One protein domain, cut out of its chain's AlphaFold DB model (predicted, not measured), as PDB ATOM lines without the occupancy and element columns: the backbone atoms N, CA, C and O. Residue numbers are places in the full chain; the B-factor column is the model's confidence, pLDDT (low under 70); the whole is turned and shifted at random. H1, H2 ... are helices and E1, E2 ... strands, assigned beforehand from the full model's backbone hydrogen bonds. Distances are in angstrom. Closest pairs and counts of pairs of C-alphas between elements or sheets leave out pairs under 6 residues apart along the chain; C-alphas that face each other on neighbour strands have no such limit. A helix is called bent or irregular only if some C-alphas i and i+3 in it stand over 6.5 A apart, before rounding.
ATOM      1  N   GLN A  29     570.869 272.051 478.091       98.38
ATOM      2  CA  GLN A  29     569.699 271.207 477.862       98.38
ATOM      3  C   GLN A  29     568.680 271.878 476.931       98.38
ATOM      4  O   GLN A  29     568.239 271.267 475.964       98.38
ATOM      5  N   SER A  30     568.359 273.155 477.167       98.19
ATOM      6  CA  SER A  30     567.415 273.892 476.319       98.19
ATOM      7  C   SER A  30     567.881 273.954 474.863       98.19
ATOM      8  O   SER A  30     567.070 273.810 473.947       98.19
ATOM      9  N   ILE A  31     569.180 274.159 474.631       98.50
ATOM     10  CA  ILE A  31     569.763 274.216 473.282       98.50
ATOM     11  C   ILE A  31     569.822 272.822 472.647       98.50
ATOM     12  O   ILE A  31     569.572 272.680 471.450       98.50
ATOM     13  N   PHE A  32     570.115 271.783 473.433       98.19
ATOM     14  CA  PHE A  32     570.100 270.401 472.961       98.19
ATOM     15  C   PHE A  32     568.707 269.990 472.470       98.19
ATOM     16  O   PHE A  32     568.574 269.470 471.362       98.19
ATOM     17  N   ASP A  33     567.675 270.280 473.264       97.62
ATOM     18  CA  ASP A  33     566.297 269.873 472.987       97.62
ATOM     19  C   ASP A  33     565.673 270.670 471.827       97.62
ATOM     20  O   ASP A  33     564.919 270.122 471.015       97.62
ATOM     21  N   SER A  34     565.983 271.969 471.733       97.81
ATOM     22  CA  SER A  34     565.372 272.868 470.743       97.81
ATOM     23  C   SER A  34     566.167 273.020 469.445       97.81
ATOM     24  O   SER A  34     565.569 273.277 468.400       97.81
ATOM     25  N   GLY A  35     567.494 272.873 469.492       98.06
ATOM     26  CA  GLY A  35     568.392 273.270 468.403       98.06
ATOM     27  C   GLY A  35     568.591 274.786 468.276       98.06
ATOM     28  O   GLY A  35     569.207 275.242 467.310       98.06
ATOM     29  N   THR A  36     568.065 275.569 469.224       98.56
ATOM     30  CA  THR A  36     568.052 277.033 469.181       98.56
ATOM     31  C   THR A  36     568.800 277.634 470.366       98.56
ATOM     32  O   THR A  36     568.628 277.208 471.507       98.56
ATOM     33  N   MET A  37     569.590 278.675 470.104       98.50
ATOM     34  CA  MET A  37     570.205 279.526 471.123       98.50
ATOM     35  C   MET A  37     569.802 280.980 470.872       98.50
ATOM     36  O   MET A  37     570.255 281.589 469.905       98.50
ATOM     37  N   THR A  38     568.969 281.534 471.749       98.38
ATOM     38  CA  THR A  38     568.601 282.957 471.735       98.38
ATOM     39  C   THR A  38     569.456 283.701 472.748       98.38
ATOM     40  O   THR A  38     569.411 283.399 473.939       98.38
ATOM     41  N   LEU A  39     570.272 284.640 472.273       98.19
ATOM     42  CA  LEU A  39     571.286 285.304 473.081       98.19
ATOM     43  C   LEU A  39     570.848 286.697 473.549       98.19
ATOM     44  O   LEU A  39     570.249 287.447 472.779       98.19
ATOM     45  N   PRO A  40     571.163 287.066 474.803       97.12
ATOM     46  CA  PRO A  40     570.844 288.379 475.357       97.12
ATOM     47  C   PRO A  40     571.815 289.479 474.872       97.12
ATOM     48  O   PRO A  40     572.937 289.174 474.459       97.12
ATOM     49  N   PRO A  41     571.471 290.774 475.044       96.56
ATOM     50  CA  PRO A  41     572.335 291.933 474.737       96.56
ATOM     51  C   PRO A  41     573.719 291.927 475.371       96.56
ATOM     52  O   PRO A  41     574.618 292.635 474.916       96.56
ATOM     53  N   SER A  42     573.894 291.167 476.452       95.00
ATOM     54  CA  SER A  42     575.170 291.029 477.144       95.00
ATOM     55  C   SER A  42     576.237 290.305 476.321       95.00
ATOM     56  O   SER A  42     577.408 290.304 476.705       95.00
ATOM     57  N   VAL A  43     575.839 289.673 475.218       97.44
ATOM     58  CA  VAL A  43     576.727 288.973 474.298       97.44
ATOM     59  C   VAL A  43     577.181 289.919 473.193       97.44
ATOM     60  O   VAL A  43     576.359 290.443 472.448       97.44
ATOM     61  N   SER A  44     578.492 290.113 473.077       97.44
ATOM     62  CA  SER A  44     579.149 290.836 471.979       97.44
ATOM     63  C   SER A  44     579.728 289.912 470.917       97.44
ATOM     64  O   SER A  44     579.963 290.352 469.794       97.44
ATOM     65  N   GLY A  45     579.950 288.640 471.256       98.56
ATOM     66  CA  GLY A  45     580.520 287.648 470.358       98.56
ATOM     67  C   GLY A  45     579.879 286.273 470.514       98.56
ATOM     68  O   GLY A  45     579.476 285.874 471.604       98.56
ATOM     69  N   VAL A  46     579.813 285.502 469.438       98.75
ATOM     70  CA  VAL A  46     579.345 284.115 469.483       98.75
ATOM     71  C   VAL A  46     580.151 283.234 468.543       98.75
ATOM     72  O   VAL A  46     580.461 283.619 467.416       98.75
ATOM     73  N   ILE A  47     580.485 282.039 469.020       98.69
ATOM     74  CA  ILE A  47     581.185 281.015 468.251       98.69
ATOM     75  C   ILE A  47     580.215 279.865 467.989       98.69
ATOM     76  O   ILE A  47     579.744 279.210 468.921       98.69
ATOM     77  N   ILE A  48     579.926 279.625 466.711       98.62
ATOM     78  CA  ILE A  48     579.158 278.476 466.239       98.62
ATOM     79  C   ILE A  48     580.117 277.296 466.089       98.62
ATOM     80  O   ILE A  48     581.127 277.379 465.390       98.62
ATOM     81  N   PHE A  49     579.797 276.189 466.746       98.06
ATOM     82  CA  PHE A  49     580.611 274.980 466.718       98.06
ATOM     83  C   PHE A  49     580.149 274.055 465.588       98.06
ATOM     84  O   PHE A  49     578.955 273.776 465.474       98.06
ATOM     85  N   ILE A  50     581.082 273.596 464.756       97.44
ATOM     86  CA  ILE A  50     580.859 272.562 463.739       97.44
ATOM     87  C   ILE A  50     581.293 271.230 464.368       97.44
ATOM     88  O   ILE A  50     582.500 271.040 464.538       97.44
ATOM     89  N   PRO A  51     580.345 270.365 464.775       95.75
ATOM     90  CA  PRO A  51     580.659 269.108 465.445       95.75
ATOM     91  C   PRO A  51     581.320 268.094 464.516       95.75
ATOM     92  O   PRO A  51     581.227 268.216 463.300       95.75
ATOM     93  N   ASP A  52     581.910 267.055 465.096       94.88
ATOM     94  CA  ASP A  52     582.373 265.905 464.326       94.88
ATOM     95  C   ASP A  52     581.251 265.277 463.477       94.88
ATOM     96  O   ASP A  52     580.079 265.253 463.881       94.88
ATOM     97  N   GLU A  53     581.617 264.809 462.280       94.44
ATOM     98  CA  GLU A  53     580.723 264.248 461.256       94.44
ATOM     99  C   GLU A  53     579.594 265.203 460.798       94.44
ATOM    100  O   GLU A  53     578.591 264.781 460.209       94.44
ATOM    101  N   ALA A  54     579.748 266.514 461.025       94.12
ATOM    102  CA  ALA A  54     578.753 267.538 460.702       94.12
ATOM    103  C   ALA A  54     578.397 267.631 459.219       94.12
ATOM    104  O   ALA A  54     577.364 268.205 458.884       94.12
ATOM    105  N   HIS A  55     579.224 267.110 458.317       94.25
ATOM    106  CA  HIS A  55     578.921 267.097 456.888       94.25
ATOM    107  C   HIS A  55     577.829 266.085 456.492       94.25
ATOM    108  O   HIS A  55     577.336 266.126 455.362       94.25
ATOM    109  N   HIS A  56     577.431 265.185 457.395       93.25
ATOM    110  CA  HIS A  56     576.365 264.222 457.146       93.25
ATOM    111  C   HIS A  56     574.964 264.788 457.438       93.25
ATOM    112  O   HIS A  56     574.761 265.514 458.417       93.25
ATOM    113  N   PRO A  57     573.940 264.426 456.641       90.56
ATOM    114  CA  PRO A  57     572.556 264.701 457.000       90.56
ATOM    115  C   PRO A  57     572.118 263.846 458.209       90.56
ATOM    116  O   PRO A  57     572.580 262.713 458.375       90.56
ATOM    117  N   PRO A  58     571.140 264.307 459.019       86.62
ATOM    118  CA  PRO A  58     570.636 263.551 460.174       86.62
ATOM    119  C   PRO A  58     570.131 262.141 459.838       86.62
ATOM    120  O   PRO A  58     570.169 261.241 460.677       86.62
ATOM    121  N   THR A  59     569.651 261.936 458.607       89.62
ATOM    122  CA  THR A  59     569.143 260.648 458.115       89.62
ATOM    123  C   THR A  59     570.202 259.552 458.084       89.62
ATOM    124  O   THR A  59     569.844 258.378 458.159       89.62
ATOM    125  N   ASP A  60     571.484 259.920 458.028       91.31
ATOM    126  CA  ASP A  60     572.594 258.967 458.004       91.31
ATOM    127  C   ASP A  60     572.872 258.367 459.390       91.31
ATOM    128  O   ASP A  60     573.612 257.392 459.496       91.31
ATOM    129  N   GLN A  61     572.272 258.921 460.455       91.44
ATOM    130  CA  GLN A  61     572.514 258.519 461.849       91.44
ATOM    131  C   GLN A  61     573.995 258.623 462.233       91.44
ATOM    132  O   GLN A  61     574.512 257.808 462.994       91.44
ATOM    133  N   LYS A  62     574.681 259.624 461.677       94.00
ATOM    134  CA  LYS A  62     576.104 259.889 461.901       94.00
ATOM    135  C   LYS A  62     576.380 261.160 462.693       94.00
ATOM    136  O   LYS A  62     577.529 261.450 462.951       94.00
ATOM    137  N   THR A  63     575.367 261.928 463.078       93.75
ATOM    138  CA  THR A  63     575.580 263.216 463.751       93.75
ATOM    139  C   THR A  63     575.545 263.075 465.274       93.75
ATOM    140  O   THR A  63     574.885 262.184 465.818       93.75
ATOM    141  N   ILE A  64     576.235 263.976 465.984       94.69
ATOM    142  CA  ILE A  64     576.265 263.992 467.459       94.69
ATOM    143  C   ILE A  64     574.880 264.292 468.049       94.69
ATOM    144  O   ILE A  64     574.448 263.660 469.013       94.69
ATOM    145  N   SER A  65     574.168 265.265 467.479       93.38
ATOM    146  CA  SER A  65     572.848 265.688 467.945       93.38
ATOM    147  C   SER A  65     571.867 265.749 466.775       93.38
ATOM    148  O   SER A  65     572.169 266.371 465.757       93.38
ATOM    149  N   PRO A  66     570.655 265.182 466.904       88.81
ATOM    150  CA  PRO A  66     569.652 265.255 465.843       88.81
ATOM    151  C   PRO A  66     569.102 266.674 465.638       88.81
ATOM    152  O   PRO A  66     568.572 266.975 464.571       88.81
ATOM    153  N   LYS A  67     569.191 267.544 466.655       94.69
ATOM    154  CA  LYS A  67     568.707 268.935 466.610       94.69
ATOM    155  C   LYS A  67     569.802 269.951 466.309       94.69
ATOM    156  O   LYS A  67     569.482 271.057 465.894       94.69
ATOM    157  N   ASN A  68     571.061 269.556 466.482       95.25
ATOM    158  CA  ASN A  68     572.248 270.335 466.138       95.25
ATOM    159  C   ASN A  68     573.188 269.499 465.247       95.25
ATOM    160  O   ASN A  68     574.302 269.192 465.673       95.25
ATOM    161  N   PRO A  69     572.724 269.040 464.066       94.62
ATOM    162  CA  PRO A  69     573.448 268.045 463.280       94.62
ATOM    163  C   PRO A  69     574.686 268.610 462.586       94.62
ATOM    164  O   PRO A  69     575.719 267.954 462.589       94.62
ATOM    165  N   ASN A  70     574.579 269.810 462.006       96.62
ATOM    166  CA  ASN A  70     575.652 270.419 461.215       96.62
ATOM    167  C   ASN A  70     576.326 271.591 461.942       96.62
ATOM    168  O   ASN A  70     577.503 271.867 461.725       96.62
ATOM    169  N   TYR A  71     575.573 272.282 462.800       97.62
ATOM    170  CA  TYR A  71     576.020 273.434 463.573       97.62
ATOM    171  C   TYR A  71     575.415 273.375 464.977       97.62
ATOM    172  O   TYR A  71     574.271 272.945 465.151       97.62
ATOM    173  N   LEU A  72     576.172 273.830 465.972       98.31
ATOM    174  CA  LEU A  72     575.738 273.986 467.352       98.31
ATOM    175  C   LEU A  72     575.848 275.470 467.757       98.31
ATOM    176  O   LEU A  72     576.964 275.981 467.911       98.31
ATOM    177  N   PRO A  73     574.714 276.159 467.969       98.56
ATOM    178  CA  PRO A  73     573.342 275.701 467.714       98.56
ATOM    179  C   PRO A  73     573.025 275.603 466.208       98.56
ATOM    180  O   PRO A  73     573.688 276.235 465.386       98.56
ATOM    181  N   ASN A  74     571.955 274.893 465.847       98.00
ATOM    182  CA  ASN A  74     571.452 274.870 464.469       98.00
ATOM    183  C   ASN A  74     570.764 276.189 464.082       98.00
ATOM    184  O   ASN A  74     570.839 276.650 462.943       98.00
ATOM    185  N   THR A  75     570.057 276.799 465.037       98.69
ATOM    186  CA  THR A  75     569.495 278.146 464.925       98.69
ATOM    187  C   THR A  75     570.066 279.043 466.013       98.69
ATOM    188  O   THR A  75     569.947 278.769 467.203       98.69
ATOM    189  N   LEU A  76     570.654 280.152 465.596       98.81
ATOM    190  CA  LEU A  76     571.197 281.173 466.475       98.81
ATOM    191  C   LEU A  76     570.360 282.444 466.350       98.81
ATOM    192  O   LEU A  76     570.131 282.913 465.240       98.81
ATOM    193  N   GLU A  77     569.939 283.032 467.464       98.75
ATOM    194  CA  GLU A  77     569.292 284.344 467.486       98.75
ATOM    195  C   GLU A  77     570.142 285.305 468.315       98.75
ATOM    196  O   GLU A  77     570.440 285.025 469.476       98.75
ATOM    197  N   ILE A  78     570.567 286.415 467.715       98.69
ATOM    198  CA  ILE A  78     571.550 287.336 468.297       98.69
ATOM    199  C   ILE A  78     571.075 288.793 468.251       98.69
ATOM    200  O   ILE A  78     570.368 289.189 467.318       98.69
ATOM    201  N   PRO A  79     571.492 289.627 469.216       98.38
ATOM    202  CA  PRO A  79     571.374 291.077 469.121       98.38
ATOM    203  C   PRO A  79     572.212 291.631 467.960       98.38
ATOM    204  O   PRO A  79     573.297 291.126 467.650       98.38
ATOM    205  N   GLU A  80     571.750 292.707 467.339       98.50
ATOM    206  CA  GLU A  80     572.495 293.441 466.323       98.50
ATOM    207  C   GLU A  80     573.801 294.011 466.891       98.50
ATOM    208  O   GLU A  80     573.838 294.581 467.984       98.50
ATOM    209  N   GLY A  81     574.882 293.878 466.121       98.00
ATOM    210  CA  GLY A  81     576.234 294.244 466.548       98.00
ATOM    211  C   GLY A  81     577.036 293.078 467.129       98.00
ATOM    212  O   GLY A  81     578.248 293.211 467.258       98.00
ATOM    213  N   THR A  82     576.403 291.931 467.404       98.62
ATOM    214  CA  THR A  82     577.115 290.714 467.823       98.62
ATOM    215  C   THR A  82     578.000 290.196 466.690       98.62
ATOM    216  O   THR A  82     577.562 290.053 465.545       98.62
ATOM    217  N   GLU A  83     579.258 289.913 467.006       98.50
ATOM    218  CA  GLU A  83     580.215 289.299 466.093       98.50
ATOM    219  C   GLU A  83     580.061 287.768 466.096       98.50
ATOM    220  O   GLU A  83     579.955 287.152 467.154       98.50
ATOM    221  N   VAL A  84     580.036 287.140 464.918       98.69
ATOM    222  CA  VAL A  84     579.872 285.688 464.755       98.69
ATOM    223  C   VAL A  84     581.145 285.083 464.180       98.69
ATOM    224  O   VAL A  84     581.693 285.613 463.216       98.69
ATOM    225  N   GLY A  85     581.587 283.950 464.715       98.00
ATOM    226  CA  GLY A  85     582.636 283.121 464.123       98.00
ATOM    227  C   GLY A  85     582.291 281.636 464.186       98.00
ATOM    228  O   GLY A  85     581.352 281.240 464.875       98.00
ATOM    229  N   PHE A  86     583.055 280.816 463.471       97.94
ATOM    230  CA  PHE A  86     582.920 279.361 463.479       97.94
ATOM    231  C   PHE A  86     584.172 278.707 464.050       97.94
ATOM    232  O   PHE A  86     585.274 279.218 463.854       97.94
ATOM    233  N   VAL A  87     584.014 277.557 464.700       96.56
ATOM    234  CA  VAL A  87     585.126 276.677 465.081       96.56
ATOM    235  C   VAL A  87     584.793 275.234 464.718       96.56
ATOM    236  O   VAL A  87     583.621 274.858 464.698       96.56
ATOM    237  N   HIS A  88     585.812 274.445 464.391       91.88
ATOM    238  CA  HIS A  88     585.649 273.175 463.692       91.88
ATOM    239  C   HIS A  88     586.264 271.985 464.425       91.88
ATOM    240  O   HIS A  88     587.451 272.002 464.749       91.88
ATOM    241  N   ASP A  89     585.441 270.957 464.632       93.50
ATOM    242  CA  ASP A  89     585.756 269.693 465.303       93.50
ATOM    243  C   ASP A  89     585.440 268.464 464.424       93.50
ATOM    244  O   ASP A  89     585.165 267.399 464.944       93.50
ATOM    245  N   ASP A  90     585.447 268.591 463.090       92.12
ATOM    246  CA  ASP A  90     585.197 267.469 462.156       92.12
ATOM    247  C   ASP A  90     586.522 267.064 461.469       92.12
ATOM    248  O   ASP A  90     586.921 267.671 460.465       92.12
ATOM    249  N   PRO A  91     587.304 266.120 462.034       90.50
ATOM    250  CA  PRO A  91     588.638 265.790 461.549       90.50
ATOM    251  C   PRO A  91     588.633 265.332 460.089       90.50
ATOM    252  O   PRO A  91     587.693 264.731 459.591       90.50
ATOM    253  N   ASN A  92     589.735 265.593 459.379       89.44
ATOM    254  CA  ASN A  92     589.915 265.275 457.949       89.44
ATOM    255  C   ASN A  92     588.978 266.017 456.977       89.44
ATOM    256  O   ASN A  92     589.108 265.847 455.761       89.44
ATOM    257  N   HIS A  93     588.113 266.893 457.484       93.12
ATOM    258  CA  HIS A  93     587.217 267.724 456.693       93.12
ATOM    259  C   HIS A  93     587.664 269.192 456.673       93.12
ATOM    260  O   HIS A  93     588.420 269.666 457.525       93.12
ATOM    261  N   ILE A  94     587.248 269.912 455.628       93.69
ATOM    262  CA  ILE A  94     587.451 271.356 455.486       93.69
ATOM    263  C   ILE A  94     586.084 271.955 455.204       93.69
ATOM    264  O   ILE A  94     585.412 271.519 454.272       93.69
ATOM    265  N   HIS A  95     585.717 272.981 455.963       95.06
ATOM    266  CA  HIS A  95     584.438 273.661 455.793       95.06
ATOM    267  C   HIS A  95     584.640 275.061 455.246       95.06
ATOM    268  O   HIS A  95     585.577 275.776 455.609       95.06
ATOM    269  N   VAL A  96     583.742 275.467 454.360       95.69
ATOM    270  CA  VAL A  96     583.671 276.836 453.854       95.69
ATOM    271  C   VAL A  96     582.228 277.277 454.001       95.69
ATOM    272  O   VAL A  96     581.379 276.958 453.164       95.69
ATOM    273  N   GLY A  97     581.967 278.013 455.080       95.94
ATOM    274  CA  GLY A  97     580.651 278.542 455.389       95.94
ATOM    275  C   GLY A  97     580.244 279.603 454.375       95.94
ATOM    276  O   GLY A  97     580.981 280.551 454.103       95.94
ATOM    277  N   ILE A  98     579.050 279.448 453.822       97.75
ATOM    278  CA  ILE A  98     578.375 280.406 452.958       97.75
ATOM    279  C   ILE A  98     577.173 280.926 453.730       97.75
ATOM    280  O   ILE A  98     576.245 280.173 454.022       97.75
ATOM    281  N   VAL A  99     577.185 282.217 454.047       98.38
ATOM    282  CA  VAL A  99     576.076 282.880 454.731       98.38
ATOM    283  C   VAL A  99     575.341 283.772 453.743       98.38
ATOM    284  O   VAL A  99     575.925 284.681 453.138       98.38
ATOM    285  N   LYS A 100     574.050 283.490 453.571       98.62
ATOM    286  CA  LYS A 100     573.146 284.221 452.682       98.62
ATOM    287  C   LYS A 100     572.120 284.994 453.487       98.62
ATOM    288  O   LYS A 100     571.631 284.479 454.486       98.62
ATOM    289  N   ASP A 101     571.806 286.208 453.060       98.62
ATOM    290  CA  ASP A 101     570.721 286.996 453.642       98.62
ATOM    291  C   ASP A 101     569.333 286.478 453.234       98.62
ATOM    292  O   ASP A 101     569.196 285.539 452.442       98.62
ATOM    293  N   LYS A 102     568.293 287.118 453.775       98.06
ATOM    294  CA  LYS A 102     566.883 286.812 453.499       98.06
ATOM    295  C   LYS A 102     566.492 286.863 452.016       98.06
ATOM    296  O   LYS A 102     565.491 286.257 451.642       98.06
ATOM    297  N   ASP A 103     567.250 287.584 451.189       98.12
ATOM    298  CA  ASP A 103     566.998 287.733 449.754       98.12
ATOM    299  C   ASP A 103     567.809 286.709 448.931       98.12
ATOM    300  O   ASP A 103     567.728 286.674 447.703       98.12
ATOM    301  N   GLY A 104     568.580 285.844 449.603       97.44
ATOM    302  CA  GLY A 104     569.406 284.803 448.997       97.44
ATOM    303  C   GLY A 104     570.787 285.282 448.543       97.44
ATOM    304  O   GLY A 104     571.517 284.513 447.908       97.44
ATOM    305  N   THR A 105     571.170 286.518 448.869       98.19
ATOM    306  CA  THR A 105     572.469 287.089 448.498       98.19
ATOM    307  C   THR A 105     573.544 286.602 449.457       98.19
ATOM    308  O   THR A 105     573.397 286.707 450.673       98.19
ATOM    309  N   THR A 106     574.662 286.096 448.932       98.25
ATOM    310  CA  THR A 106     575.821 285.748 449.764       98.25
ATOM    311  C   THR A 106     576.448 287.019 450.336       98.25
ATOM    312  O   THR A 106     577.026 287.815 449.599       98.25
ATOM    313  N   VAL A 107     576.368 287.185 451.655       98.19
ATOM    314  CA  VAL A 107     576.917 288.348 452.378       98.19
ATOM    315  C   VAL A 107     578.241 288.043 453.070       98.19
ATOM    316  O   VAL A 107     578.983 288.956 453.437       98.19
ATOM    317  N   TRP A 108     578.541 286.759 453.260       98.25
ATOM    318  CA  TRP A 108     579.772 286.303 453.880       98.25
ATOM    319  C   TRP A 108     580.121 284.899 453.385       98.25
ATOM    320  O   TRP A 108     579.272 284.019 453.255       98.25
ATOM    321  N   THR A 109     581.390 284.717 453.047       97.75
ATOM    322  CA  THR A 109     582.017 283.424 452.786       97.75
ATOM    323  C   THR A 109     583.208 283.352 453.718       97.75
ATOM    324  O   THR A 109     584.065 284.235 453.649       97.75
ATOM    325  N   THR A 110     583.239 282.355 454.596       95.81
ATOM    326  CA  THR A 110     584.339 282.207 455.550       95.81
ATOM    327  C   THR A 110     585.637 281.887 454.815       95.81
ATOM    328  O   THR A 110     585.634 281.307 453.721       95.81
ATOM    329  N   ILE A 111     586.773 282.178 455.444       93.44
ATOM    330  CA  ILE A 111     588.002 281.453 455.107       93.44
ATOM    331  C   ILE A 111     587.783 279.939 455.313       93.44
ATOM    332  O   ILE A 111     586.929 279.554 456.119       93.44
ATOM    333  N   PRO A 112     588.522 279.065 454.600       92.81
ATOM    334  CA  PRO A 112     588.452 277.630 454.848       92.81
ATOM    335  C   PRO A 112     588.776 277.308 456.306       92.81
ATOM    336  O   PRO A 112     589.888 277.573 456.763       92.81
ATOM    337  N   VAL A 113     587.811 276.724 457.007       88.25
ATOM    338  CA  VAL A 113     587.943 276.276 458.388       88.25
ATOM    339  C   VAL A 113     588.509 274.861 458.361       88.25
ATOM    340  O   VAL A 113     587.921 273.965 457.753       88.25
ATOM    341  N   LYS A 114     589.697 274.681 458.942       87.00
ATOM    342  CA  LYS A 114     590.432 273.409 458.951       87.00
ATOM    343  C   LYS A 114     590.556 272.899 460.372       87.00
ATOM    344  O   LYS A 114     590.822 273.691 461.265       87.00
ATOM    345  N   PHE A 115     590.497 271.588 460.558       85.94
ATOM    346  CA  PHE A 115     590.672 271.001 461.880       85.94
ATOM    347  C   PHE A 115     592.131 271.103 462.376       85.94
ATOM    348  O   PHE A 115     593.047 270.721 461.634       85.94
ATOM    349  N   PRO A 116     592.383 271.490 463.644       83.31
ATOM    350  CA  PRO A 116     591.513 272.248 464.546       83.31
ATOM    351  C   PRO A 116     591.783 273.759 464.410       83.31
ATOM    352  O   PRO A 116     592.888 274.218 464.709       83.31
ATOM    353  N   ASP A 117     590.788 274.528 463.970       87.56
ATOM    354  CA  ASP A 117     590.860 275.986 463.789       87.56
ATOM    355  C   ASP A 117     589.442 276.571 463.614       87.56
ATOM    356  O   ASP A 117     588.438 275.851 463.662       87.56
ATOM    357  N   GLY A 118     589.347 277.886 463.421       92.94
ATOM    358  CA  GLY A 118     588.097 278.590 463.158       92.94
ATOM    359  C   GLY A 118     588.153 279.559 461.982       92.94
ATOM    360  O   GLY A 118     589.162 279.707 461.294       92.94
ATOM    361  N   SER A 119     587.020 280.203 461.720       94.94
ATOM    362  CA  SER A 119     586.883 281.186 460.645       94.94
ATOM    363  C   SER A 119     587.400 282.574 461.042       94.94
ATOM    364  O   SER A 119     587.639 282.878 462.211       94.94
ATOM    365  N   ASP A 120     587.475 283.473 460.059       95.81
ATOM    366  CA  ASP A 120     587.367 284.909 460.312       95.81
ATOM    367  C   ASP A 120     586.021 285.224 460.991       95.81
ATOM    368  O   ASP A 120     585.044 284.525 460.726       95.81
ATOM    369  N   PRO A 121     585.934 286.225 461.877       97.25
ATOM    370  CA  PRO A 121     584.662 286.634 462.446       97.25
ATOM    371  C   PRO A 121     583.958 287.710 461.599       97.25
ATOM    372  O   PRO A 121     584.592 288.453 460.842       97.25
ATOM    373  N   LYS A 122     582.632 287.823 461.737       98.19
ATOM    374  CA  LYS A 122     581.807 288.787 460.997       98.19
ATOM    375  C   LYS A 122     580.611 289.276 461.812       98.19
ATOM    376  O   LYS A 122     579.864 288.483 462.377       98.19
ATOM    377  N   THR A 123     580.355 290.584 461.787       98.25
ATOM    378  CA  THR A 123     579.077 291.160 462.239       98.25
ATOM    379  C   THR A 123     578.056 291.144 461.104       98.25
ATOM    380  O   THR A 123     578.346 291.574 459.981       98.25
ATOM    381  N   LEU A 124     576.847 290.680 461.412       97.88
ATOM    382  CA  LEU A 124     575.707 290.643 460.497       97.88
ATOM    383  C   LEU A 124     574.696 291.746 460.851       97.88
ATOM    384  O   LEU A 124     574.554 292.128 462.011       97.88
ATOM    385  N   SER A 125     574.006 292.275 459.839       97.38
ATOM    386  CA  SER A 125     573.054 293.383 459.990       97.38
ATOM    387  C   SER A 125     571.635 292.867 460.218       97.38
ATOM    388  O   SER A 125     571.207 291.896 459.599       97.38
ATOM    389  N   VAL A 126     570.835 293.577 461.013       98.25
ATOM    390  CA  VAL A 126     569.400 293.268 461.139       98.25
ATOM    391  C   VAL A 126     568.671 293.340 459.788       98.25
ATOM    392  O   VAL A 126     567.733 292.588 459.547       98.25
ATOM    393  N   SER A 127     569.142 294.177 458.856       98.06
ATOM    394  CA  SER A 127     568.514 294.365 457.540       98.06
ATOM    395  C   SER A 127     568.583 293.137 456.624       98.06
ATOM    396  O   SER A 127     567.761 293.020 455.717       98.06
ATOM    397  N   GLY A 128     569.564 292.250 456.827       98.12
ATOM    398  CA  GLY A 128     569.704 291.011 456.054       98.12
ATOM    399  C   GLY A 128     569.107 289.782 456.745       98.12
ATOM    400  O   GLY A 128     569.106 288.705 456.161       98.12
ATOM    401  N   SER A 129     568.604 289.937 457.970       98.12
ATOM    402  CA  SER A 129     568.028 288.857 458.772       98.12
ATOM    403  C   SER A 129     566.683 288.370 458.201       98.12
ATOM    404  O   SER A 129     565.894 289.199 457.743       98.12
ATOM    405  N   PRO A 130     566.357 287.064 458.276       98.62
ATOM    406  CA  PRO A 130     567.209 285.970 458.741       98.62
ATOM    407  C   PRO A 130     568.269 285.577 457.706       98.62
ATOM    408  O   PRO A 130     568.060 285.702 456.503       98.62
ATOM    409  N   TYR A 131     569.378 285.032 458.191       98.81
ATOM    410  CA  TYR A 131     570.460 284.493 457.383       98.81
ATOM    411  C   TYR A 131     570.425 282.965 457.358       98.81
ATOM    412  O   TYR A 131     570.269 282.326 458.401       98.81
ATOM    413  N   GLY A 132     570.623 282.380 456.180       98.62
ATOM    414  CA  GLY A 132     570.892 280.951 456.018       98.62
ATOM    415  C   GLY A 132     572.393 280.674 456.030       98.62
ATOM    416  O   GLY A 132     573.157 281.417 455.413       98.62
ATOM    417  N   ILE A 133     572.806 279.604 456.707       97.88
ATOM    418  CA  ILE A 133     574.169 279.065 456.688       97.88
ATOM    419  C   ILE A 133     574.152 277.789 455.848       97.88
ATOM    420  O   ILE A 133     573.297 276.929 456.061       97.88
ATOM    421  N   SER A 134     575.108 277.652 454.936       97.00
ATOM    422  CA  SER A 134     575.395 276.388 454.262       97.00
ATOM    423  C   SER A 134     576.891 276.153 454.108       97.00
ATOM    424  O   SER A 134     577.668 277.099 454.193       97.00
ATOM    425  N   ASP A 135     577.301 274.929 453.794       95.88
ATOM    426  CA  ASP A 135     578.683 274.635 453.404       95.88
ATOM    427  C   ASP A 135     578.838 274.555 451.877       95.88
ATOM    428  O   ASP A 135     577.943 274.097 451.165       95.88
ATOM    429  N   LYS A 136     579.972 275.031 451.354       93.44
ATOM    430  CA  LYS A 136     580.268 275.046 449.914       93.44
ATOM    431  C   LYS A 136     580.526 273.655 449.315       93.44
ATOM    432  O   LYS A 136     580.330 273.488 448.112       93.44
ATOM    433  N   GLN A 137     581.053 272.711 450.092       91.44
ATOM    434  CA  GLN A 137     581.644 271.468 449.592       91.44
ATOM    435  C   GLN A 137     580.671 270.281 449.580       91.44
ATOM    436  O   GLN A 137     580.805 269.401 448.729       91.44
ATOM    437  N   TYR A 138     579.710 270.242 450.500       91.06
ATOM    438  CA  TYR A 138     578.918 269.039 450.761       91.06
ATOM    439  C   TYR A 138     577.547 269.037 450.069       91.06
ATOM    440  O   TYR A 138     576.930 270.080 449.851       91.06
ATOM    441  N   SER A 139     577.088 267.836 449.697       88.50
ATOM    442  CA  SER A 139     575.781 267.580 449.084       88.50
ATOM    443  C   SER A 139     575.167 266.307 449.697       88.50
ATOM    444  O   SER A 139     575.767 265.239 449.539       88.50
ATOM    445  N   PRO A 140     574.005 266.376 450.377       88.12
ATOM    446  CA  PRO A 140     573.207 267.582 450.611       88.12
ATOM    447  C   PRO A 140     573.987 268.644 451.405       88.12
ATOM    448  O   PRO A 140     574.918 268.297 452.134       88.12
ATOM    449  N   PRO A 141     573.668 269.936 451.220       90.44
ATOM    450  CA  PRO A 141     574.360 270.991 451.940       90.44
ATOM    451  C   PRO A 141     574.101 270.855 453.440       90.44
ATOM    452  O   PRO A 141     573.005 270.494 453.864       90.44
ATOM    453  N   MET A 142     575.112 271.190 454.237       96.00
ATOM    454  CA  MET A 142     574.919 271.499 455.654       96.00
ATOM    455  C   MET A 142     573.959 272.684 455.775       96.00
ATOM    456  O   MET A 142     574.021 273.591 454.944       96.00
ATOM    457  N   GLU A 143     573.104 272.706 456.797       95.62
ATOM    458  CA  GLU A 143     572.109 273.770 456.966       95.62
ATOM    459  C   GLU A 143     572.120 274.336 458.386       95.62
ATOM    460  O   GLU A 143     572.127 273.603 459.371       95.62
ATOM    461  N   GLY A 144     572.091 275.662 458.490       98.00
ATOM    462  CA  GLY A 144     571.954 276.391 459.748       98.00
ATOM    463  C   GLY A 144     571.287 277.746 459.534       98.00
ATOM    464  O   GLY A 144     571.046 278.169 458.400       98.00
ATOM    465  N   LYS A 145     570.969 278.450 460.622       98.62
ATOM    466  CA  LYS A 145     570.266 279.739 460.559       98.62
ATOM    467  C   LYS A 145     570.780 280.722 461.602       98.62
ATOM    468  O   LYS A 145     570.959 280.351 462.758       98.62
ATOM    469  N   ILE A 146     570.924 281.986 461.210       98.88
ATOM    470  CA  ILE A 146     571.199 283.102 462.124       98.88
ATOM    471  C   ILE A 146     570.082 284.131 461.988       98.88
ATOM    472  O   ILE A 146     569.792 284.606 460.895       98.88
ATOM    473  N   VAL A 147     569.467 284.511 463.097       98.88
ATOM    474  CA  VAL A 147     568.487 285.591 463.170       98.88
ATOM    475  C   VAL A 147     569.128 286.740 463.931       98.88
ATOM    476  O   VAL A 147     569.437 286.619 465.111       98.88
ATOM    477  N   VAL A 148     569.327 287.868 463.259       98.75
ATOM    478  CA  VAL A 148     569.715 289.114 463.924       98.75
ATOM    479  C   VAL A 148     568.442 289.851 464.321       98.75
ATOM    480  O   VAL A 148     567.575 290.089 463.475       98.75
ATOM    481  N   THR A 149     568.315 290.173 465.604       98.25
ATOM    482  CA  THR A 149     567.206 290.956 466.163       98.25
ATOM    483  C   THR A 149     567.556 292.445 466.175       98.25
ATOM    484  O   THR A 149     568.718 292.813 466.048       98.25
ATOM    485  N   SER A 150     566.563 293.323 466.325       97.69
ATOM    486  CA  SER A 150     566.789 294.777 466.389       97.69
ATOM    487  C   SER A 150     567.374 295.261 467.720       97.69
ATOM    488  O   SER A 150     567.716 296.436 467.851       97.69
ATOM    489  N   GLU A 151     567.431 294.392 468.730       96.88
ATOM    490  CA  GLU A 151     568.050 294.709 470.011       96.88
ATOM    491  C   GLU A 151     569.561 294.865 469.826       96.88
ATOM    492  O   GLU A 151     570.171 294.109 469.076       96.88
ATOM    493  N   LYS A 152     570.182 295.855 470.474       97.50
ATOM    494  CA  LYS A 152     571.617 296.111 470.311       97.50
ATOM    495  C   LYS A 152     572.428 295.293 471.304       97.50
ATOM    496  O   LYS A 152     572.133 295.287 472.499       97.50
ATOM    497  N   SER A 153     573.500 294.683 470.818       97.12
ATOM    498  CA  SER A 153     574.551 294.169 471.684       97.12
ATOM    499  C   SER A 153     575.199 295.325 472.451       97.12
ATOM    500  O   SER A 153     575.521 296.369 471.881       97.12
ATOM    501  N   THR A 154     575.351 295.155 473.762       94.88
ATOM    502  CA  THR A 154     575.917 296.161 474.679       94.88
ATOM    503  C   THR A 154     576.911 295.577 475.678       94.88
ATOM    504  O   THR A 154     577.543 296.326 476.422       94.88
ATOM    505  N   GLY A 155     577.039 294.250 475.732       92.50
ATOM    506  CA  GLY A 155     577.950 293.582 476.649       92.50
ATOM    507  C   GLY A 155     579.333 293.317 476.068       92.50
ATOM    508  O   GLY A 155     579.765 293.935 475.100       92.50
ATOM    509  N   VAL A 156     580.039 292.397 476.722       94.94
ATOM    510  CA  VAL A 156     581.442 292.044 476.432       94.94
ATOM    511  C   VAL A 156     581.660 290.534 476.349       94.94
ATOM    512  O   VAL A 156     582.797 290.075 476.251       94.94
ATOM    513  N   LEU A 157     580.590 289.745 476.485       97.75
ATOM    514  CA  LEU A 157     580.708 288.296 476.532       97.75
ATOM    515  C   LEU A 157     580.796 287.726 475.120       97.75
ATOM    516  O   LEU A 157     579.951 288.011 474.271       97.75
ATOM    517  N   THR A 158     581.772 286.851 474.920       98.56
ATOM    518  CA  THR A 158     581.785 285.873 473.838       98.56
ATOM    519  C   THR A 158     581.254 284.550 474.372       98.56
ATOM    520  O   THR A 158     581.712 284.084 475.416       98.56
ATOM    521  N   VAL A 159     580.297 283.936 473.679       98.62
ATOM    522  CA  VAL A 159     579.639 282.691 474.113       98.62
ATOM    523  C   VAL A 159     579.675 281.622 473.028       98.62
ATOM    524  O   VAL A 159     579.830 281.924 471.848       98.62
ATOM    525  N   GLY A 160     579.496 280.362 473.408       98.56
ATOM    526  CA  GLY A 160     579.366 279.281 472.438       98.56
ATOM    527  C   GLY A 160     578.924 277.967 473.066       98.56
ATOM    528  O   GLY A 160     578.835 277.833 474.291       98.56
ATOM    529  N   GLY A 161     578.629 277.004 472.195       98.38
ATOM    530  CA  GLY A 161     578.395 275.611 472.559       98.38
ATOM    531  C   GLY A 161     579.613 274.741 472.246       98.38
ATOM    532  O   GLY A 161     580.414 275.082 471.378       98.38
ATOM    533  N   PHE A 162     579.760 273.624 472.952       98.25
ATOM    534  CA  PHE A 162     580.831 272.654 472.719       98.25
ATOM    535  C   PHE A 162     580.366 271.244 473.086       98.25
ATOM    536  O   PHE A 162     579.828 271.046 474.178       98.25
ATOM    537  N   PHE A 163     580.588 270.261 472.215       97.31
ATOM    538  CA  PHE A 163     580.386 268.856 472.572       97.31
ATOM    539  C   PHE A 163     581.691 268.253 473.088       97.31
ATOM    540  O   PHE A 163     582.750 268.437 472.504       97.31
ATOM    541  N   CYS A 164     581.614 267.537 474.204       96.44
ATOM    542  CA  CYS A 164     582.738 266.807 474.777       96.44
ATOM    543  C   CYS A 164     582.253 265.403 475.165       96.44
ATOM    544  O   CYS A 164     581.229 265.295 475.848       96.44
ATOM    545  N   PRO A 165     582.958 264.318 474.805       96.06
ATOM    546  CA  PRO A 165     582.643 262.988 475.311       96.06
ATOM    547  C   PRO A 165     582.609 263.002 476.837       96.06
ATOM    548  O   PRO A 165     583.545 263.482 477.477       96.06
ATOM    549  N   THR A 166     581.571 262.435 477.453       96.81
ATOM    550  CA  THR A 166     581.362 262.565 478.909       96.81
ATOM    551  C   THR A 166     582.542 262.024 479.718       96.81
ATOM    552  O   THR A 166     582.862 262.536 480.788       96.81
ATOM    553  N   LYS A 167     583.255 261.023 479.187       95.12
ATOM    554  CA  LYS A 167     584.473 260.479 479.810       95.12
ATOM    555  C   LYS A 167     585.626 261.488 479.888       95.12
ATOM    556  O   LYS A 167     586.457 261.360 480.778       95.12
ATOM    557  N   GLN A 168     585.678 262.461 478.979       95.00
ATOM    558  CA  GLN A 168     586.698 263.515 478.926       95.00
ATOM    559  C   GLN A 168     586.246 264.824 479.582       95.00
ATOM    560  O   GLN A 168     587.024 265.770 479.664       95.00
ATOM    561  N   LEU A 169     585.011 264.890 480.090       96.12
ATOM    562  CA  LEU A 169     584.447 266.101 480.679       96.12
ATOM    563  C   LEU A 169     585.351 266.762 481.744       96.12
ATOM    564  O   LEU A 169     585.501 267.985 481.689       96.12
ATOM    565  N   PRO A 170     585.997 266.028 482.679       96.62
ATOM    566  CA  PRO A 170     586.919 266.647 483.634       96.62
ATOM    567  C   PRO A 170     588.088 267.377 482.957       96.62
ATOM    568  O   PRO A 170     588.428 268.496 483.350       96.62
ATOM    569  N   ASP A 171     588.660 266.777 481.912       96.06
ATOM    570  CA  ASP A 171     589.768 267.356 481.158       96.06
ATOM    571  C   ASP A 171     589.297 268.558 480.339       96.06
ATOM    572  O   ASP A 171     589.908 269.623 480.448       96.06
ATOM    573  N   CYS A 172     588.170 268.438 479.623       95.69
ATOM    574  CA  CYS A 172     587.523 269.550 478.918       95.69
ATOM    575  C   CYS A 172     587.351 270.754 479.860       95.69
ATOM    576  O   CYS A 172     587.873 271.833 479.591       95.69
ATOM    577  N   LYS A 173     586.724 270.568 481.029       97.31
ATOM    578  CA  LYS A 173     586.502 271.651 482.008       97.31
ATOM    579  C   LYS A 173     587.804 272.285 482.498       97.31
ATOM    580  O   LYS A 173     587.890 273.509 482.603       97.31
ATOM    581  N   SER A 174     588.822 271.469 482.770       97.81
ATOM    582  CA  SER A 174     590.148 271.956 483.160       97.81
ATOM    583  C   SER A 174     590.783 272.811 482.056       97.81
ATOM    584  O   SER A 174     591.317 273.881 482.347       97.81
ATOM    585  N   GLN A 175     590.718 272.379 480.793       97.81
ATOM    586  CA  GLN A 175     591.296 273.132 479.674       97.81
ATOM    587  C   GLN A 175     590.526 274.425 479.384       97.81
ATOM    588  O   GLN A 175     591.154 275.468 479.219       97.81
ATOM    589  N   PHE A 176     589.189 274.392 479.423       98.31
ATOM    590  CA  PHE A 176     588.351 275.590 479.307       98.31
ATOM    591  C   PHE A 176     588.727 276.629 480.369       98.31
ATOM    592  O   PHE A 176     589.008 277.779 480.039       98.31
ATOM    593  N   SER A 177     588.831 276.213 481.635       97.75
ATOM    594  CA  SER A 177     589.227 277.115 482.720       97.75
ATOM    595  C   SER A 177     590.629 277.703 482.512       97.75
ATOM    596  O   SER A 177     590.810 278.910 482.670       97.75
ATOM    597  N   LYS A 178     591.611 276.888 482.101       98.00
ATOM    598  CA  LYS A 178     592.982 277.349 481.806       98.00
ATOM    599  C   LYS A 178     593.044 278.343 480.648       98.00
ATOM    600  O   LYS A 178     593.894 279.227 480.664       98.00
ATOM    601  N   ALA A 179     592.160 278.197 479.668       97.75
ATOM    602  CA  ALA A 179     592.074 279.066 478.503       97.75
ATOM    603  C   ALA A 179     591.192 280.314 478.731       97.75
ATOM    604  O   ALA A 179     590.947 281.070 477.797       97.75
ATOM    605  N   GLY A 180     590.733 280.561 479.965       97.56
ATOM    606  CA  GLY A 180     589.960 281.762 480.304       97.56
ATOM    607  C   GLY A 180     588.476 281.678 479.938       97.56
ATOM    608  O   GLY A 180     587.817 282.711 479.788       97.56
ATOM    609  N   PHE A 181     587.940 280.467 479.800       98.38
ATOM    610  CA  PHE A 181     586.512 280.232 479.626       98.38
ATOM    611  C   PHE A 181     585.854 279.811 480.939       98.38
ATOM    612  O   PHE A 181     586.410 279.058 481.743       98.38
ATOM    613  N   GLN A 182     584.614 280.245 481.116       98.06
ATOM    614  CA  GLN A 182     583.718 279.791 482.165       98.06
ATOM    615  C   GLN A 182     582.664 278.867 481.558       98.06
ATOM    616  O   GLN A 182     581.982 279.249 480.610       98.06
ATOM    617  N   ILE A 183     582.491 277.672 482.126       98.44
ATOM    618  CA  ILE A 183     581.348 276.810 481.808       98.44
ATOM    619  C   ILE A 183     580.122 277.331 482.563       98.44
ATOM    620  O   ILE A 183     580.159 277.478 483.784       98.44
ATOM    621  N   LEU A 184     579.052 277.619 481.825       97.94
ATOM    622  CA  LEU A 184     577.793 278.157 482.340       97.94
ATOM    623  C   LEU A 184     576.770 277.058 482.619       97.94
ATOM    624  O   LEU A 184     576.035 277.126 483.600       97.94
ATOM    625  N   SER A 185     576.702 276.049 481.750       98.50
ATOM    626  CA  SER A 185     575.794 274.915 481.922       98.50
ATOM    627  C   SER A 185     576.277 273.679 481.170       98.50
ATOM    628  O   SER A 185     577.081 273.772 480.240       98.50
ATOM    629  N   GLU A 186     575.775 272.521 481.594       98.56
ATOM    630  CA  GLU A 186     576.150 271.202 481.087       98.56
ATOM    631  C   GLU A 186     574.884 270.369 480.860       98.56
ATOM    632  O   GLU A 186     573.920 270.472 481.623       98.56
ATOM    633  N   HIS A 187     574.882 269.530 479.829       98.56
ATOM    634  CA  HIS A 187     573.821 268.556 479.593       98.56
ATOM    635  C   HIS A 187     574.412 267.245 479.079       98.56
ATOM    636  O   HIS A 187     575.024 267.216 478.014       98.56
ATOM    637  N   ASN A 188     574.231 266.170 479.845       98.38
ATOM    638  CA  ASN A 188     574.668 264.827 479.471       98.38
ATOM    639  C   ASN A 188     573.581 264.127 478.657       98.38
ATOM    640  O   ASN A 188     572.416 264.133 479.052       98.38
ATOM    641  N   PHE A 189     573.981 263.469 477.576       97.62
ATOM    642  CA  PHE A 189     573.100 262.707 476.704       97.62
ATOM    643  C   PHE A 189     573.858 261.533 476.076       97.62
ATOM    644  O   PHE A 189     575.086 261.492 476.063       97.62
ATOM    645  N   ASP A 190     573.117 260.572 475.533       97.00
ATOM    646  CA  ASP A 190     573.702 259.506 474.725       97.00
ATOM    647  C   ASP A 190     573.521 259.816 473.240       97.00
ATOM    648  O   ASP A 190     572.399 259.793 472.727       97.00
ATOM    649  N   THR A 191     574.626 259.994 472.527       95.38
ATOM    650  CA  THR A 191     574.631 259.974 471.063       95.38
ATOM    651  C   THR A 191     574.365 258.549 470.588       95.38
ATOM    652  O   THR A 191     575.016 257.609 471.047       95.38
ATOM    653  N   LYS A 192     573.417 258.376 469.663       91.75
ATOM    654  CA  LYS A 192     573.111 257.093 469.008       91.75
ATOM    655  C   LYS A 192     573.571 257.146 467.552       91.75
ATOM    656  O   LYS A 192     572.750 257.180 466.642       91.75
ATOM    657  N   SER A 193     574.887 257.216 467.365       93.56
ATOM    658  CA  SER A 193     575.512 257.317 466.044       93.56
ATOM    659  C   SER A 193     576.021 255.954 465.572       93.56
ATOM    660  O   SER A 193     576.440 255.120 466.378       93.56
ATOM    661  N   VAL A 194     576.011 255.719 464.260       93.81
ATOM    662  CA  VAL A 194     576.705 254.572 463.651       93.81
ATOM    663  C   VAL A 194     578.225 254.776 463.602       93.81
ATOM    664  O   VAL A 194     578.961 253.798 463.444       93.81
ATOM    665  N   GLN A 195     578.699 256.014 463.783       92.19
ATOM    666  CA  GLN A 195     580.118 256.353 463.900       92.19
ATOM    667  C   GLN A 195     580.607 256.092 465.322       92.19
ATOM    668  O   GLN A 195     580.045 256.574 466.308       92.19
ATOM    669  N   LYS A 196     581.621 255.232 465.439       89.25
ATOM    670  CA  LYS A 196     582.004 254.612 466.716       89.25
ATOM    671  C   LYS A 196     582.648 255.578 467.705       89.25
ATOM    672  O   LYS A 196     582.537 255.354 468.905       89.25
ATOM    673  N   ASP A 197     583.362 256.569 467.203       87.56
ATOM    674  CA  ASP A 197     584.105 257.586 467.946       87.56
ATOM    675  C   ASP A 197     583.208 258.648 468.589       87.56
ATOM    676  O   ASP A 197     583.511 259.091 469.697       87.56
ATOM    677  N   ILE A 198     582.071 258.972 467.971       91.19
ATOM    678  CA  ILE A 198     581.065 259.883 468.543       91.19
ATOM    679  C   ILE A 198     579.892 259.172 469.232       91.19
ATOM    680  O   ILE A 198     579.121 259.809 469.953       91.19
ATOM    681  N   ASN A 199     579.723 257.860 469.038       94.19
ATOM    682  CA  ASN A 199     578.644 257.095 469.661       94.19
ATOM    683  C   ASN A 199     578.842 256.914 471.175       94.19
ATOM    684  O   ASN A 199     579.921 256.564 471.655       94.19
ATOM    685  N   GLY A 200     577.749 257.042 471.928       95.44
ATOM    686  CA  GLY A 200     577.736 256.878 473.378       95.44
ATOM    687  C   GLY A 200     577.637 258.197 474.152       95.44
ATOM    688  O   GLY A 200     577.143 259.191 473.613       95.44
ATOM    689  N   PRO A 201     578.047 258.200 475.435       97.38
ATOM    690  CA  PRO A 201     577.843 259.340 476.322       97.38
ATOM    691  C   PRO A 201     578.631 260.579 475.886       97.38
ATOM    692  O   PRO A 201     579.868 260.567 475.868       97.38
ATOM    693  N   ASN A 202     577.907 261.656 475.600       97.38
ATOM    694  CA  ASN A 202     578.438 262.978 475.299       97.38
ATOM    695  C   ASN A 202     577.815 264.026 476.230       97.38
ATOM    696  O   ASN A 202     576.743 263.850 476.810       97.38
ATOM    697  N   THR A 203     578.522 265.136 476.383       98.25
ATOM    698  CA  THR A 203     578.108 266.272 477.192       98.25
ATOM    699  C   THR A 203     578.140 267.521 476.327       98.25
ATOM    700  O   THR A 203     579.170 267.850 475.740       98.25
ATOM    701  N   LEU A 204     577.018 268.235 476.261       98.62
ATOM    702  CA  LEU A 204     576.963 269.584 475.715       98.62
ATOM    703  C   LEU A 204     577.339 270.576 476.812       98.62
ATOM    704  O   LEU A 204     576.739 270.570 477.887       98.62
ATOM    705  N   LEU A 205     578.302 271.439 476.520       98.62
ATOM    706  CA  LEU A 205     578.720 272.556 477.354       98.62
ATOM    707  C   LEU A 205     578.277 273.863 476.714       98.62
ATOM    708  O   LEU A 205     578.480 274.061 475.517       98.62
ATOM    709  N   ILE A 206     577.745 274.773 477.525       98.75
ATOM    710  CA  ILE A 206     577.637 276.189 477.167       98.75
ATOM    711  C   ILE A 206     578.678 276.945 477.962       98.75
ATOM    712  O   ILE A 206     578.765 276.783 479.183       98.75
ATOM    713  N   TYR A 207     579.458 277.765 477.275       98.50
ATOM    714  CA  TYR A 207     580.542 278.524 477.876       98.50
ATOM    715  C   TYR A 207     580.440 280.011 477.550       98.50
ATOM    716  O   TYR A 207     579.778 280.425 476.598       98.50
ATOM    717  N   SER A 208     581.158 280.806 478.334       98.38
ATOM    718  CA  SER A 208     581.409 282.216 478.060       98.38
ATOM    719  C   SER A 208     582.855 282.595 478.341       98.38
ATOM    720  O   SER A 208     583.536 281.967 479.151       98.38
ATOM    721  N   THR A 209     583.308 283.673 477.719       98.44
ATOM    722  CA  THR A 209     584.573 284.349 478.007       98.44
ATOM    723  C   THR A 209     584.441 285.840 477.708       98.44
ATOM    724  O   THR A 209     583.496 286.263 477.049       98.44
ATOM    725  N   THR A 210     585.382 286.650 478.184       97.75
ATOM    726  CA  THR A 210     585.514 288.066 477.802       97.75
ATOM    727  C   THR A 210     586.533 288.272 476.680       97.75
ATOM    728  O   THR A 210     586.827 289.410 476.320       97.75
ATOM    729  N   LEU A 211     587.131 287.194 476.162       98.06
ATOM    730  CA  LEU A 211     588.021 287.267 475.007       98.06
ATOM    731  C   LEU A 211     587.238 287.701 473.752       98.06
ATOM    732  O   LEU A 211     586.113 287.227 473.549       98.06
ATOM    733  N   PRO A 212     587.823 288.541 472.876       97.25
ATOM    734  CA  PRO A 212     587.288 288.785 471.536       97.25
ATOM    735  C   PRO A 212     587.109 287.478 470.750       97.25
ATOM    736  O   PRO A 212     587.855 286.523 470.974       97.25
ATOM    737  N   VAL A 213     586.171 287.430 469.793       98.12
ATOM    738  CA  VAL A 213     585.810 286.189 469.069       98.12
ATOM    739  C   VAL A 213     587.032 285.511 468.450       98.12
ATOM    740  O   VAL A 213     587.218 284.308 468.614       98.12
ATOM    741  N   LYS A 214     587.915 286.280 467.805       96.81
ATOM    742  CA  LYS A 214     589.145 285.758 467.191       96.81
ATOM    743  C   LYS A 214     590.091 285.087 468.201       96.81
ATOM    744  O   LYS A 214     590.656 284.028 467.918       96.81
ATOM    745  N   ASP A 215     590.255 285.684 469.376       97.62
ATOM    746  CA  ASP A 215     591.153 285.168 470.415       97.62
ATOM    747  C   ASP A 215     590.530 283.960 471.129       97.62
ATOM    748  O   ASP A 215     591.223 282.995 471.462       97.62
ATOM    749  N   ALA A 216     589.206 283.974 471.302       98.25
ATOM    750  CA  ALA A 216     588.442 282.843 471.808       98.25
ATOM    751  C   ALA A 216     588.523 281.634 470.856       98.25
ATOM    752  O   ALA A 216     588.832 280.536 471.310       98.25
ATOM    753  N   ILE A 217     588.356 281.827 469.541       97.38
ATOM    754  CA  ILE A 217     588.570 280.779 468.525       97.38
ATOM    755  C   ILE A 217     589.982 280.190 468.641       97.38
ATOM    756  O   ILE A 217     590.144 278.975 468.754       97.38
ATOM    757  N   THR A 218     591.000 281.055 468.695       96.56
ATOM    758  CA  THR A 218     592.405 280.634 468.839       96.56
ATOM    759  C   THR A 218     592.614 279.789 470.102       96.56
ATOM    760  O   THR A 218     593.348 278.802 470.088       96.56
ATOM    761  N   SER A 219     591.935 280.147 471.194       97.25
ATOM    762  CA  SER A 219     592.034 279.460 472.485       97.25
ATOM    763  C   SER A 219     591.271 278.127 472.531       97.25
ATOM    764  O   SER A 219     591.627 277.256 473.324       97.25
ATOM    765  N   LEU A 220     590.261 277.932 471.675       97.19
ATOM    766  CA  LEU A 220     589.518 276.669 471.550       97.19
ATOM    767  C   LEU A 220     590.280 275.606 470.752       97.19
ATOM    768  O   LEU A 220     590.153 274.424 471.064       97.19
ATOM    769  N   GLY A 221     591.095 275.997 469.767       94.81
ATOM    770  CA  GLY A 221     591.822 275.062 468.895       94.81
ATOM    771  C   GLY A 221     592.602 273.967 469.648       94.81
ATOM    772  O   GLY A 221     592.425 272.781 469.356       94.81
ATOM    773  N   PRO A 222     593.420 274.302 470.667       94.25
ATOM    774  CA  PRO A 222     594.104 273.300 471.485       94.25
ATOM    775  C   PRO A 222     593.167 272.368 472.262       94.25
ATOM    776  O   PRO A 222     593.540 271.224 472.501       94.25
ATOM    777  N   ILE A 223     591.980 272.836 472.660       95.69
ATOM    778  CA  ILE A 223     590.987 272.039 473.395       95.69
ATOM    779  C   ILE A 223     590.323 271.036 472.450       95.69
ATOM    780  O   ILE A 223     590.248 269.855 472.772       95.69
ATOM    781  N   ILE A 224     589.924 271.494 471.261       95.25
ATOM    782  CA  ILE A 224     589.359 270.663 470.189       95.25
ATOM    783  C   ILE A 224     590.326 269.538 469.819       95.25
ATOM    784  O   ILE A 224     589.952 268.375 469.759       95.25
ATOM    785  N   LYS A 225     591.618 269.852 469.686       92.62
ATOM    786  CA  LYS A 225     592.655 268.865 469.355       92.62
ATOM    787  C   LYS A 225     592.785 267.710 470.362       92.62
ATOM    788  O   LYS A 225     593.412 266.700 470.044       92.62
ATOM    789  N   LEU A 226     592.280 267.871 471.587       91.38
ATOM    790  CA  LEU A 226     592.323 266.842 472.630       91.38
ATOM    791  C   LEU A 226     591.124 265.888 472.583       91.38
ATOM    792  O   LEU A 226     591.156 264.855 473.260       91.38
TER     793      LEU A 226
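This is residues 29 to 226 of the 230 residues of an uncharacterized protein of Thaumarchaeota archaeon (UniProt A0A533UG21). A sheet of six strands and a sheet of five, both twisted, stand partly face to face as a sandwich, and helices H2 and H3 cover the far face of the five-strand sheet. The short helix H1 is on that sheet's opposite face, over E11. The printed part has 198 residues, with three named helices and eleven named strands in the chain order H1 E1 E2 E3 E4 E5 E6 E7 E8 E9 H2 E10 E11 H3. The mixed sheets run E1 E3 E8 E7 E5 E6 and E4 E2 E9 E11 E10; the class is mixed, helices and strands. The whole is compact, with a radius of gyration of the C-alphas of 15.4 A and spans of 42 by 37 by 28 A.

The larger sheet holds E1, residues 36 to 38; E3, 75 to 80; E8, 143 to 152, 26.0 A long; E7, 131 to 135; E5, 97 to 100; and E6, 106 to 109. E8 bends by 52 degrees at residue 149. The other holds E4, residues 83 to 88; E2, 43 to 50; E9, 157 to 165, 25.4 A; E11, 200 to 209, 28.7 A; and E10, 182 to 191, 24.5 A, which bends by 61 degrees at residue 185. H1 is residues 29 to 34, from C-alpha 29 at (569.699, 271.207, 477.862). H2 is residues 166 to 178, 19.0 A, and irregular: C-alphas 167 and 170 are 7.7 A apart. H3, residues 213 to 224, 16.0 A, ends at C-alpha 224 (589.359, 270.663, 470.189); it is only just irregular, with C-alphas 219 and 222 6.6 A apart.

In the larger sheet E3 and E8 are parallel, with N 78 and O 147 2.8 A apart, within hydrogen-bond range. E7 and E8 form an antiparallel hairpin, N 133 to O 144 2.8 A. The sandwich's facing parts are 10.3 A centre to centre. In the other sheet E4 and E2 are parallel, N 48 to O 85 2.8 A; E9 and E11 are antiparallel, N 162 to O 205 2.9 A. E9, H2 and E10 make a split strand-helix-strand unit, two strands running the same way with E11 between them, its crossover right-handed. H2 and H3 make two layers with this sheet, helices on one face, at heights of 8.0 and 8.6 A. They touch, Gln 175 and Ile 223 having the closest C-alphas, 6.4 A, at a steep tilt of 42 degrees, opposite ways. Every O i to N i+4 pair is within hydrogen-bond range in H1, 7 of 9 in H2 and 6 of 8 in H3.

The farthest C-alphas, of Asp 103 and Pro 170, are 44.6 A apart. The printed part has no cut. The links E2 to E3 and E6 to E7 are long, and no printed residue is under 70 in pLDDT.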